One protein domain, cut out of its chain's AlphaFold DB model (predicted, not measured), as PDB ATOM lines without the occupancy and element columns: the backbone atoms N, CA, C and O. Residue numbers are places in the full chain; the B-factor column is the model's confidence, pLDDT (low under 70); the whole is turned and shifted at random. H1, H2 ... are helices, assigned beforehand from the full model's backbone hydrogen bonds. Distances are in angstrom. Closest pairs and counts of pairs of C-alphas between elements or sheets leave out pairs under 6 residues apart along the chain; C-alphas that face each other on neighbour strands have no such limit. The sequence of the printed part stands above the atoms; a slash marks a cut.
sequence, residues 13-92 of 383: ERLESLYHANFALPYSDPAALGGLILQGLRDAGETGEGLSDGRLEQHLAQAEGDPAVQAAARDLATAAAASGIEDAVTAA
ATOM      1  N   GLU A  13      33.397  54.705 -35.116       95.88
ATOM      2  CA  GLU A  13      33.966  53.444 -35.619       95.88
ATOM      3  C   GLU A  13      34.416  52.532 -34.475       95.88
ATOM      4  O   GLU A  13      34.233  51.311 -34.516       95.88
ATOM      5  N   ARG A  14      34.988  53.125 -33.421       95.31
ATOM      6  CA  ARG A  14      35.386  52.385 -32.227       95.31
ATOM      7  C   ARG A  14      34.171  51.929 -31.424       95.31
ATOM      8  O   ARG A  14      34.197  50.814 -30.918       95.31
ATOM      9  N   LEU A  15      33.120  52.743 -31.319       95.81
ATOM     10  CA  LEU A  15      31.876  52.353 -30.648       95.81
ATOM     11  C   LEU A  15      31.174  51.199 -31.370       95.81
ATOM     12  O   LEU A  15      30.773  50.239 -30.720       95.81
ATOM     13  N   GLU A  16      31.111  51.241 -32.700       95.38
ATOM     14  CA  GLU A  16      30.605  50.136 -33.520       95.38
ATOM     15  C   GLU A  16      31.429  48.864 -33.303       95.38
ATOM     16  O   GLU A  16      30.881  47.799 -33.025       95.38
ATOM     17  N   SER A  17      32.760  48.984 -33.331       91.50
ATOM     18  CA  SER A  17      33.656  47.857 -33.056       91.50
ATOM     19  C   SER A  17      33.431  47.273 -31.657       91.50
ATOM     20  O   SER A  17      33.392  46.054 -31.502       91.50
ATOM     21  N   LEU A  18      33.240  48.122 -30.639       90.94
ATOM     22  CA  LEU A  18      32.943  47.692 -29.270       90.94
ATOM     23  C   LEU A  18      31.586  46.990 -29.176       90.94
ATOM     24  O   LEU A  18      31.509  45.931 -28.556       90.94
ATOM     25  N   TYR A  19      30.535  47.533 -29.793       93.50
ATOM     26  CA  TYR A  19      29.225  46.883 -29.821       93.50
ATOM     27  C   TYR A  19      29.319  45.494 -30.458       93.50
ATOM     28  O   TYR A  19      28.873  44.507 -29.872       93.50
ATOM     29  N   HIS A  20      29.960  45.396 -31.625       89.31
ATOM     30  CA  HIS A  20      30.086  44.125 -32.323       89.31
ATOM     31  C   HIS A  20      30.898  43.108 -31.520       89.31
ATOM     32  O   HIS A  20      30.421  41.993 -31.306       89.31
ATOM     33  N   ALA A  21      32.068  43.511 -31.018       82.75
ATOM     34  CA  ALA A  21      32.962  42.641 -30.264       82.75
ATOM     35  C   ALA A  21      32.327  42.080 -28.983       82.75
ATOM     36  O   ALA A  21      32.623  40.947 -28.613       82.75
ATOM     37  N   ASN A  22      31.462  42.852 -28.315       81.88
ATOM     38  CA  ASN A  22      30.852  42.432 -27.053       81.88
ATOM     39  C   ASN A  22      29.489  41.744 -27.230       81.88
ATOM     40  O   ASN A  22      29.148  40.888 -26.417       81.88
ATOM     41  N   PHE A  23      28.709  42.093 -28.262       87.25
ATOM     42  CA  PHE A  23      27.285  41.723 -28.319       87.25
ATOM     43  C   PHE A  23      26.803  41.143 -29.652       87.25
ATOM     44  O   PHE A  23      25.682  40.636 -29.719       87.25
ATOM     45  N   ALA A  24      27.585  41.235 -30.733       80.88
ATOM     46  CA  ALA A  24      27.155  40.757 -32.052       80.88
ATOM     47  C   ALA A  24      27.865  39.485 -32.513       80.88
ATOM     48  O   ALA A  24      27.362  38.813 -33.413       80.88
ATOM     49  N   LEU A  25      29.026  39.172 -31.938       77.00
ATOM     50  CA  LEU A  25      29.807  38.022 -32.366       77.00
ATOM     51  C   LEU A  25      29.251  36.698 -31.811       77.00
ATOM     52  O   LEU A  25      28.780  36.658 -30.665       77.00
ATOM     53  N   PRO A  26      29.384  35.594 -32.578       69.12
ATOM     54  CA  PRO A  26      29.061  34.240 -32.120       69.12
ATOM     55  C   PRO A  26      29.786  33.831 -30.836       69.12
ATOM     56  O   PRO A  26      29.255  33.057 -30.048       69.12
ATOM     57  N   TYR A  27      30.963  34.414 -30.599       64.94
ATOM     58  CA  TYR A  27      31.858  34.134 -29.471       64.94
ATOM     59  C   TYR A  27      31.483  34.804 -28.147       64.94
ATOM     60  O   TYR A  27      32.259  34.761 -27.195       64.94
ATOM     61  N   SER A  28      30.295  35.403 -28.064       62.91
ATOM     62  CA  SER A  28      29.764  35.962 -26.814       62.91
ATOM     63  C   SER A  28      29.240  34.898 -25.833       62.91
ATOM     64  O   SER A  28      28.876  35.249 -24.715       62.91
ATOM     65  N   ASP A  29      29.248  33.617 -26.222       67.94
ATOM     66  CA  ASP A  29      28.861  32.453 -25.410       67.94
ATOM     67  C   ASP A  29      29.990  31.406 -25.386       67.94
ATOM     68  O   ASP A  29      30.044  30.514 -26.239       67.94
ATOM     69  N   PRO A  30      30.949  31.533 -24.453       62.91
ATOM     70  CA  PRO A  30      32.151  30.701 -24.421       62.91
ATOM     71  C   PRO A  30      31.876  29.208 -24.207       62.91
ATOM     72  O   PRO A  30      32.587  28.372 -24.766       62.91
ATOM     73  N   ALA A  31      30.872  28.867 -23.394       63.34
ATOM     74  CA  ALA A  31      30.663  27.502 -22.917       63.34
ATOM     75  C   ALA A  31      30.076  26.600 -24.011       63.34
ATOM     76  O   ALA A  31      30.624  25.530 -24.290       63.34
ATOM     77  N   ALA A  32      29.006  27.043 -24.683       64.50
ATOM     78  CA  ALA A  32      28.407  26.288 -25.784       64.50
ATOM     79  C   ALA A  32      29.331  26.240 -27.010       64.50
ATOM     80  O   ALA A  32      29.433  25.225 -27.704       64.50
ATOM     81  N   LEU A  33      30.046  27.335 -27.256       67.62
ATOM     82  CA  LEU A  33      30.872  27.476 -28.437       67.62
ATOM     83  C   LEU A  33      32.207  26.748 -28.335       67.62
ATOM     84  O   LEU A  33      32.678  26.216 -29.335       67.62
ATOM     85  N   GLY A  34      32.812  26.676 -27.150       67.88
ATOM     86  CA  GLY A  34      34.086  25.987 -26.988       67.88
ATOM     87  C   GLY A  34      34.001  24.497 -27.335       67.88
ATOM     88  O   GLY A  34      34.893  23.982 -28.004       67.88
ATOM     89  N   GLY A  35      32.888  23.828 -27.005       70.00
ATOM     90  CA  GLY A  35      32.639  22.447 -27.439       70.00
ATOM     91  C   GLY A  35      32.504  22.304 -28.961       70.00
ATOM     92  O   GLY A  35      33.065  21.381 -29.550       70.00
ATOM     93  N   LEU A  36      31.816  23.244 -29.617       70.06
ATOM     94  CA  LEU A  36      31.624  23.235 -31.072       70.06
ATOM     95  C   LEU A  36      32.897  23.596 -31.846       70.06
ATOM     96  O   LEU A  36      33.173  22.978 -32.870       70.06
ATOM     97  N   ILE A  37      33.694  24.552 -31.353       70.56
ATOM     98  CA  ILE A  37      34.994  24.883 -31.949       70.56
ATOM     99  C   ILE A  37      35.941  23.691 -31.816       70.56
ATOM    100  O   ILE A  37      36.582  23.319 -32.795       70.56
ATOM    101  N   LEU A  38      36.008  23.058 -30.640       71.44
ATOM    102  CA  LEU A  38      36.843  21.874 -30.441       71.44
ATOM    103  C   LEU A  38      36.446  20.732 -31.377       71.44
ATOM    104  O   LEU A  38      37.322  20.096 -31.960       71.44
ATOM    105  N   GLN A  39      35.147  20.497 -31.558       76.38
ATOM    106  CA  GLN A  39      34.667  19.503 -32.514       76.38
ATOM    107  C   GLN A  39      35.043  19.875 -33.956       76.38
ATOM    108  O   GLN A  39      35.606  19.045 -34.661       76.38
ATOM    109  N   GLY A  40      34.826  21.127 -34.373       72.81
ATOM    110  CA  GLY A  40      35.182  21.593 -35.717       72.81
ATOM    111  C   GLY A  40      36.682  21.510 -36.016       72.81
ATOM    112  O   GLY A  40      37.067  21.096 -37.107       72.81
ATOM    113  N   LEU A  41      37.539  21.841 -35.044       71.31
ATOM    114  CA  LEU A  41      38.996  21.696 -35.158       71.31
ATOM    115  C   LEU A  41      39.403  20.219 -35.279       71.31
ATOM    116  O   LEU A  41      40.210  19.874 -36.142       71.31
ATOM    117  N   ARG A  42      38.803  19.329 -34.475       76.81
ATOM    118  CA  ARG A  42      39.025  17.874 -34.579       76.81
ATOM    119  C   ARG A  42      38.619  17.343 -35.956       76.81
ATOM    120  O   ARG A  42      39.385  16.595 -36.557       76.81
ATOM    121  N   ASP A  43      37.466  17.767 -36.468       77.00
ATOM    122  CA  ASP A  43      36.957  17.358 -37.783       77.00
ATOM    123  C   ASP A  43      37.817  17.898 -38.940       77.00
ATOM    124  O   ASP A  43      37.948  17.243 -39.975       77.00
ATOM    125  N   ALA A  44      38.466  19.052 -38.752       73.56
ATOM    126  CA  ALA A  44      39.438  19.618 -39.688       73.56
ATOM    127  C   ALA A  44      40.830  18.952 -39.622       73.56
ATOM    128  O   ALA A  44      41.708  19.286 -40.418       73.56
ATOM    129  N   GLY A  45      41.045  18.005 -38.700       71.69
ATOM    130  CA  GLY A  45      42.335  17.337 -38.504       71.69
ATOM    131  C   GLY A  45      43.364  18.164 -37.722       71.69
ATOM    132  O   GLY A  45      44.540  17.803 -37.698       71.69
ATOM    133  N   GLU A  46      42.945  19.245 -37.060       68.06
ATOM    134  CA  GLU A  46      43.794  20.076 -36.200       68.06
ATOM    135  C   GLU A  46      43.989  19.374 -34.840       68.06
ATOM    136  O   GLU A  46      43.228  19.567 -33.892       68.06
ATOM    137  N   THR A  47      45.007  18.514 -34.729       59.50
ATOM    138  CA  THR A  47      45.333  17.769 -33.494       59.50
ATOM    139  C   THR A  47      46.579  18.318 -32.796       59.50
ATOM    140  O   THR A  47      47.505  17.570 -32.478       59.50
ATOM    141  N   GLY A  48      46.647  19.634 -32.585       57.38
ATOM    142  CA  GLY A  48      47.734  20.232 -31.805       57.38
ATOM    143  C   GLY A  48      47.739  19.713 -30.359       57.38
ATOM    144  O   GLY A  48      46.676  19.580 -29.753       57.38
ATOM    145  N   GLU A  49      48.925  19.461 -29.785       54.09
ATOM    146  CA  GLU A  49      49.094  18.938 -28.412       54.09
ATOM    147  C   GLU A  49      48.310  19.753 -27.355       54.09
ATOM    148  O   GLU A  49      47.827  19.186 -26.378       54.09
ATOM    149  N   GLY A  50      48.068  21.050 -27.595       54.16
ATOM    150  CA  GLY A  50      47.286  21.932 -26.715       54.16
ATOM    151  C   GLY A  50      45.753  21.787 -26.765       54.16
ATOM    152  O   GLY A  50      45.086  22.243 -25.841       54.16
ATOM    153  N   LEU A  51      45.172  21.153 -27.795       52.81
ATOM    154  CA  LEU A  51      43.712  20.959 -27.936       52.81
ATOM    155  C   LEU A  51      43.220  19.637 -27.313       52.81
ATOM    156  O   LEU A  51      42.017  19.422 -27.159       52.81
ATOM    157  N   SER A  52      44.149  18.740 -26.970       53.03
ATOM    158  CA  SER A  52      43.861  17.362 -26.550       53.03
ATOM    159  C   SER A  52      43.616  17.183 -25.046       53.03
ATOM    160  O   SER A  52      43.143  16.131 -24.624       53.03
ATOM    161  N   ASP A  53      43.898  18.199 -24.228       53.72
ATOM    162  CA  ASP A  53      44.202  17.961 -22.812       53.72
ATOM    163  C   ASP A  53      42.976  17.854 -21.880       53.72
ATOM    164  O   ASP A  53      43.138  17.778 -20.665       53.72
ATOM    165  N   GLY A  54      41.734  17.889 -22.394       56.47
ATOM    166  CA  GLY A  54      40.478  17.799 -21.610       56.47
ATOM    167  C   GLY A  54      40.229  18.951 -20.612       56.47
ATOM    168  O   GLY A  54      39.095  19.247 -20.242       56.47
ATOM    169  N   ARG A  55      41.285  19.673 -20.232       56.25
ATOM    170  CA  ARG A  55      41.302  20.837 -19.347       56.25
ATOM    171  C   ARG A  55      40.557  22.022 -19.930       56.25
ATOM    172  O   ARG A  55      39.959  22.768 -19.169       56.25
ATOM    173  N   LEU A  56      40.568  22.195 -21.253       58.84
ATOM    174  CA  LEU A  56      39.846  23.288 -21.902       58.84
ATOM    175  C   LEU A  56      38.330  23.081 -21.803       58.84
ATOM    176  O   LEU A  56      37.629  23.995 -21.395       58.84
ATOM    177  N   GLU A  57      37.834  21.867 -22.071       57.56
ATOM    178  CA  GLU A  57      36.417  21.507 -21.901       57.56
ATOM    179  C   GLU A  57      35.977  21.674 -20.437       57.56
ATOM    180  O   GLU A  57      34.931  22.256 -20.158       57.56
ATOM    181  N   GLN A  58      36.818  21.241 -19.491       57.72
ATOM    182  CA  GLN A  58      36.550  21.382 -18.061       57.72
ATOM    183  C   GLN A  58      36.586  22.848 -17.588       57.72
ATOM    184  O   GLN A  58      35.753  23.238 -16.774       57.72
ATOM    185  N   HIS A  59      37.499  23.674 -18.111       57.81
ATOM    186  CA  HIS A  59      37.556  25.107 -17.810       57.81
ATOM    187  C   HIS A  59      36.376  25.871 -18.415       57.81
ATOM    188  O   HIS A  59      35.773  26.687 -17.728       57.81
ATOM    189  N   LEU A  60      35.998  25.582 -19.662       57.34
ATOM    190  CA  LEU A  60      34.855  26.215 -20.326       57.34
ATOM    191  C   LEU A  60      33.525  25.883 -19.632       57.34
ATOM    192  O   LEU A  60      32.649  26.738 -19.556       57.34
ATOM    193  N   ALA A  61      33.390  24.670 -19.085       54.12
ATOM    194  CA  ALA A  61      32.188  24.229 -18.379       54.12
ATOM    195  C   ALA A  61      32.034  24.805 -16.957       54.12
ATOM    196  O   ALA A  61      30.946  24.733 -16.390       54.12
ATOM    197  N   GLN A  62      33.106  25.331 -16.349       50.88
ATOM    198  CA  GLN A  62      33.123  25.716 -14.929       50.88
ATOM    199  C   GLN A  62      33.217  27.226 -14.671       50.88
ATOM    200  O   GLN A  62      33.130  27.637 -13.516       50.88
ATOM    201  N   ALA A  63      33.409  28.053 -15.700       49.97
ATOM    202  CA  ALA A  63      33.846  29.436 -15.513       49.97
ATOM    203  C   ALA A  63      33.032  30.451 -16.337       49.97
ATOM    204  O   ALA A  63      33.546  31.191 -17.180       49.97
ATOM    205  N   GLU A  64      31.733  30.519 -16.043       50.56
ATOM    206  CA  GLU A  64      30.888  31.628 -16.484       50.56
ATOM    207  C   GLU A  64      31.391  32.937 -15.837       50.56
ATOM    208  O   GLU A  64      31.488  33.053 -14.615       50.56
ATOM    209  N   GLY A  65      31.777  33.917 -16.661       53.03
ATOM    210  CA  GLY A  65      32.284  35.215 -16.195       53.03
ATOM    211  C   GLY A  65      33.787  35.291 -15.883       53.03
ATOM    212  O   GLY A  65      34.252  36.361 -15.489       53.03
ATOM    213  N   ASP A  66      34.565  34.224 -16.095       63.94
ATOM    214  CA  ASP A  66      36.025  34.264 -15.934       63.94
ATOM    215  C   ASP A  66      36.697  34.948 -17.150       63.94
ATOM    216  O   ASP A  66      36.538  34.489 -18.291       63.94
ATOM    217  N   PRO A  67      37.483  36.026 -16.951       65.44
ATOM    218  CA  PRO A  67      38.250  36.662 -18.021       65.44
ATOM    219  C   PRO A  67      39.155  35.700 -18.805       65.44
ATOM    220  O   PRO A  67      39.366  35.909 -20.002       65.44
ATOM    221  N   ALA A  68      39.673  34.647 -18.164       65.25
ATOM    222  CA  ALA A  68      40.501  33.630 -18.804       65.25
ATOM    223  C   ALA A  68      39.694  32.758 -19.775       65.25
ATOM    224  O   ALA A  68      40.171  32.472 -20.872       65.25
ATOM    225  N   VAL A  69      38.452  32.404 -19.431       66.38
ATOM    226  CA  VAL A  69      37.545  31.675 -20.333       66.38
ATOM    227  C   VAL A  69      37.170  32.526 -21.539       66.38
ATOM    228  O   VAL A  69      37.200  32.041 -22.669       66.38
ATOM    229  N   GLN A  70      36.886  33.814 -21.336       67.38
ATOM    230  CA  GLN A  70      36.623  34.718 -22.458       67.38
ATOM    231  C   GLN A  70      37.848  34.904 -23.360       67.38
ATOM    232  O   GLN A  70      37.704  35.006 -24.578       67.38
ATOM    233  N   ALA A  71      39.053  34.970 -22.788       71.62
ATOM    234  CA  ALA A  71      40.286  34.990 -23.566       71.62
ATOM    235  C   ALA A  71      40.448  33.695 -24.377       71.62
ATOM    236  O   ALA A  71      40.608  33.771 -25.590       71.62
ATOM    237  N   ALA A  72      40.271  32.530 -23.751       71.00
ATOM    238  CA  ALA A  72      40.363  31.237 -24.422       71.00
ATOM    239  C   ALA A  72      39.333  31.078 -25.555       71.00
ATOM    240  O   ALA A  72      39.673  30.602 -26.635       71.00
ATOM    241  N   ALA A  73      38.086  31.517 -25.353       71.31
ATOM    242  CA  ALA A  73      37.069  31.499 -26.404       71.31
ATOM    243  C   ALA A  73      37.429  32.418 -27.582       71.31
ATOM    244  O   ALA A  73      37.189  32.049 -28.730       71.31
ATOM    245  N   ARG A  74      38.050  33.580 -27.326       72.81
ATOM    246  CA  ARG A  74      38.577  34.464 -28.383       72.81
ATOM    247  C   ARG A  74      39.765  33.851 -29.123       72.81
ATOM    248  O   ARG A  74      39.860  33.997 -30.341       72.81
ATOM    249  N   ASP A  75      40.649  33.153 -28.422       74.75
ATOM    250  CA  ASP A  75      41.780  32.464 -29.047       74.75
ATOM    251  C   ASP A  75      41.290  31.312 -29.938       74.75
ATOM    252  O   ASP A  75      41.712  31.189 -31.087       74.75
ATOM    253  N   LEU A  76      40.321  30.527 -29.454       73.19
ATOM    254  CA  LEU A  76      39.646  29.484 -30.229       73.19
ATOM    255  C   LEU A  76      38.907  30.051 -31.449       73.19
ATOM    256  O   LEU A  76      38.987  29.472 -32.529       73.19
ATOM    257  N   ALA A  77      38.230  31.192 -31.302       73.69
ATOM    258  CA  ALA A  77      37.606  31.914 -32.410       73.69
ATOM    259  C   ALA A  77      38.622  32.276 -33.496       73.69
ATOM    260  O   ALA A  77      38.408  32.046 -34.682       73.69
ATOM    261  N   THR A  78      39.763  32.813 -33.062       78.12
ATOM    262  CA  THR A  78      40.855  33.228 -33.942       78.12
ATOM    263  C   THR A  78      41.446  32.025 -34.672       78.12
ATOM    264  O   THR A  78      41.705  32.105 -35.871       78.12
ATOM    265  N   ALA A  79      41.606  30.894 -33.980       77.00
ATOM    266  CA  ALA A  79      42.031  29.637 -34.584       77.00
ATOM    267  C   ALA A  79      41.005  29.118 -35.609       77.00
ATOM    268  O   ALA A  79      41.378  28.802 -36.733       77.00
ATOM    269  N   ALA A  80      39.711  29.106 -35.271       76.38
ATOM    270  CA  ALA A  80      38.646  28.692 -36.186       76.38
ATOM    271  C   ALA A  80      38.593  29.561 -37.457       76.38
ATOM    272  O   ALA A  80      38.413  29.034 -38.558       76.38
ATOM    273  N   ALA A  81      38.794  30.875 -37.317       80.62
ATOM    274  CA  ALA A  81      38.889  31.804 -38.440       80.62
ATOM    275  C   ALA A  81      40.140  31.533 -39.295       80.62
ATOM    276  O   ALA A  81      40.050  31.460 -40.520       80.62
ATOM    277  N   ALA A  82      41.300  31.317 -38.663       81.19
ATOM    278  CA  ALA A  82      42.553  31.005 -39.351       81.19
ATOM    279  C   ALA A  82      42.499  29.672 -40.123       81.19
ATOM    280  O   ALA A  82      43.067  29.579 -41.211       81.19
ATOM    281  N   SER A  83      41.780  28.675 -39.599       81.94
ATOM    282  CA  SER A  83      41.552  27.380 -40.256       81.94
ATOM    283  C   SER A  83      40.368  27.393 -41.240       81.94
ATOM    284  O   SER A  83      40.075  26.371 -41.856       81.94
ATOM    285  N   GLY A  84      39.670  28.525 -41.415       85.62
ATOM    286  CA  GLY A  84      38.563  28.669 -42.370       85.62
ATOM    287  C   GLY A  84      37.283  27.900 -42.010       85.62
ATOM    288  O   GLY A  84      36.446  27.676 -42.882       85.62
ATOM    289  N   ILE A  85      37.121  27.492 -40.747       83.31
ATOM    290  CA  ILE A  85      35.962  26.716 -40.260       83.31
ATOM    291  C   ILE A  85      34.949  27.558 -39.466       83.31
ATOM    292  O   ILE A  85      33.914  27.039 -39.047       83.31
ATOM    293  N   GLU A  86      35.227  28.846 -39.257       84.44
ATOM    294  CA  GLU A  86      34.396  29.775 -38.476       84.44
ATOM    295  C   GLU A  86      32.916  29.772 -38.899       84.44
ATOM    296  O   GLU A  86      32.030  29.667 -38.045       84.44
ATOM    297  N   ASP A  87      32.637  29.821 -40.203       86.81
ATOM    298  CA  ASP A  87      31.265  29.828 -40.719       86.81
ATOM    299  C   ASP A  87      30.520  28.528 -40.391       86.81
ATOM    300  O   ASP A  87      29.349  28.557 -40.002       86.81
ATOM    301  N   ALA A  88      31.199  27.381 -40.504       85.62
ATOM    302  CA  ALA A  88      30.617  26.074 -40.214       85.62
ATOM    303  C   ALA A  88      30.317  25.918 -38.718       85.62
ATOM    304  O   ALA A  88      29.221  25.495 -38.348       85.62
ATOM    305  N   VAL A  89      31.255  26.325 -37.855       82.50
ATOM    306  CA  VAL A  89      31.066  26.311 -36.398       82.50
ATOM    307  C   VAL A  89      29.935  27.256 -35.991       82.50
ATOM    308  O   VAL A  89      29.063  26.878 -35.208       82.50
ATOM    309  N   THR A  90      29.893  28.461 -36.560       85.06
ATOM    310  CA  THR A  90      28.829  29.438 -36.296       85.06
ATOM    311  C   THR A  90      27.463  28.916 -36.742       85.06
ATOM    312  O   THR A  90      26.478  29.064 -36.016       85.06
ATOM    313  N   ALA A  91      27.381  28.275 -37.911       89.12
ATOM    314  CA  ALA A  91      26.148  27.666 -38.404       89.12
ATOM    315  C   ALA A  91      25.683  26.505 -37.511       89.12
ATOM    316  O   ALA A  91      24.497  26.433 -37.181       89.12
ATOM    317  N   ALA A  92      26.602  25.642 -37.071       86.31
ATOM    318  CA  ALA A  92      26.302  24.559 -36.139       86.31
ATOM    319  C   ALA A  92      25.814  25.097 -34.784       86.31
ATOM    320  O   ALA A  92      24.817  24.609 -34.252       86.31
TER     321      ALA A  92
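Overview. This is residues 13 to 92 of the 383 residues of an uncharacterized protein of Azospirillum oleiclasticum (UniProt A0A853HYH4). H2 and H4 lie side by side as a core, with H3 and H5 packed on H2. H1 is an arm whose residues 13 to 19 stick out. The printed part has 80 residues with five named helices, H1 to H5 in order along the chain, which hold 57 of them, and no named strand; its class is all helix, and it is compact, with a radius of gyration of the C-alphas of 12.7 A and spans of 38 by 27 by 20 A.

Along the chain. H1, residues 13 to 24, begins at C-alpha 13 (33.966, 53.444, -35.619). H2 is residues 30 to 43, 19.5 A from first to last C-alpha; H3 55 to 62; H4 67 to 82, 22.5 A; H5 86 to 92, ending at C-alpha 92 (26.302, 24.559, -36.139).

Arrangement. The hub H2 touches H4, closest C-alphas Pro 30 and Ala 73, 5.4 A. Its residues 30 to 35 alone touch H3, a hairpin, closest C-alphas Ala 31 and Leu 60, 5.1 A. Its residues 36 to 40 alone touch H5, closest C-alphas Ile 37 and Val 89, 6.1 A. H1 touches no helix. Every O i to N i+4 pair is within hydrogen-bond range in H1, H3, H4 and H5; H2 has 8 of 10.

Size, cuts and confidence. The printed part has no cut. The link H2 to H3 is long, 11 residues. Residues 26 to 34 and 46 to 70 have pLDDT under 70.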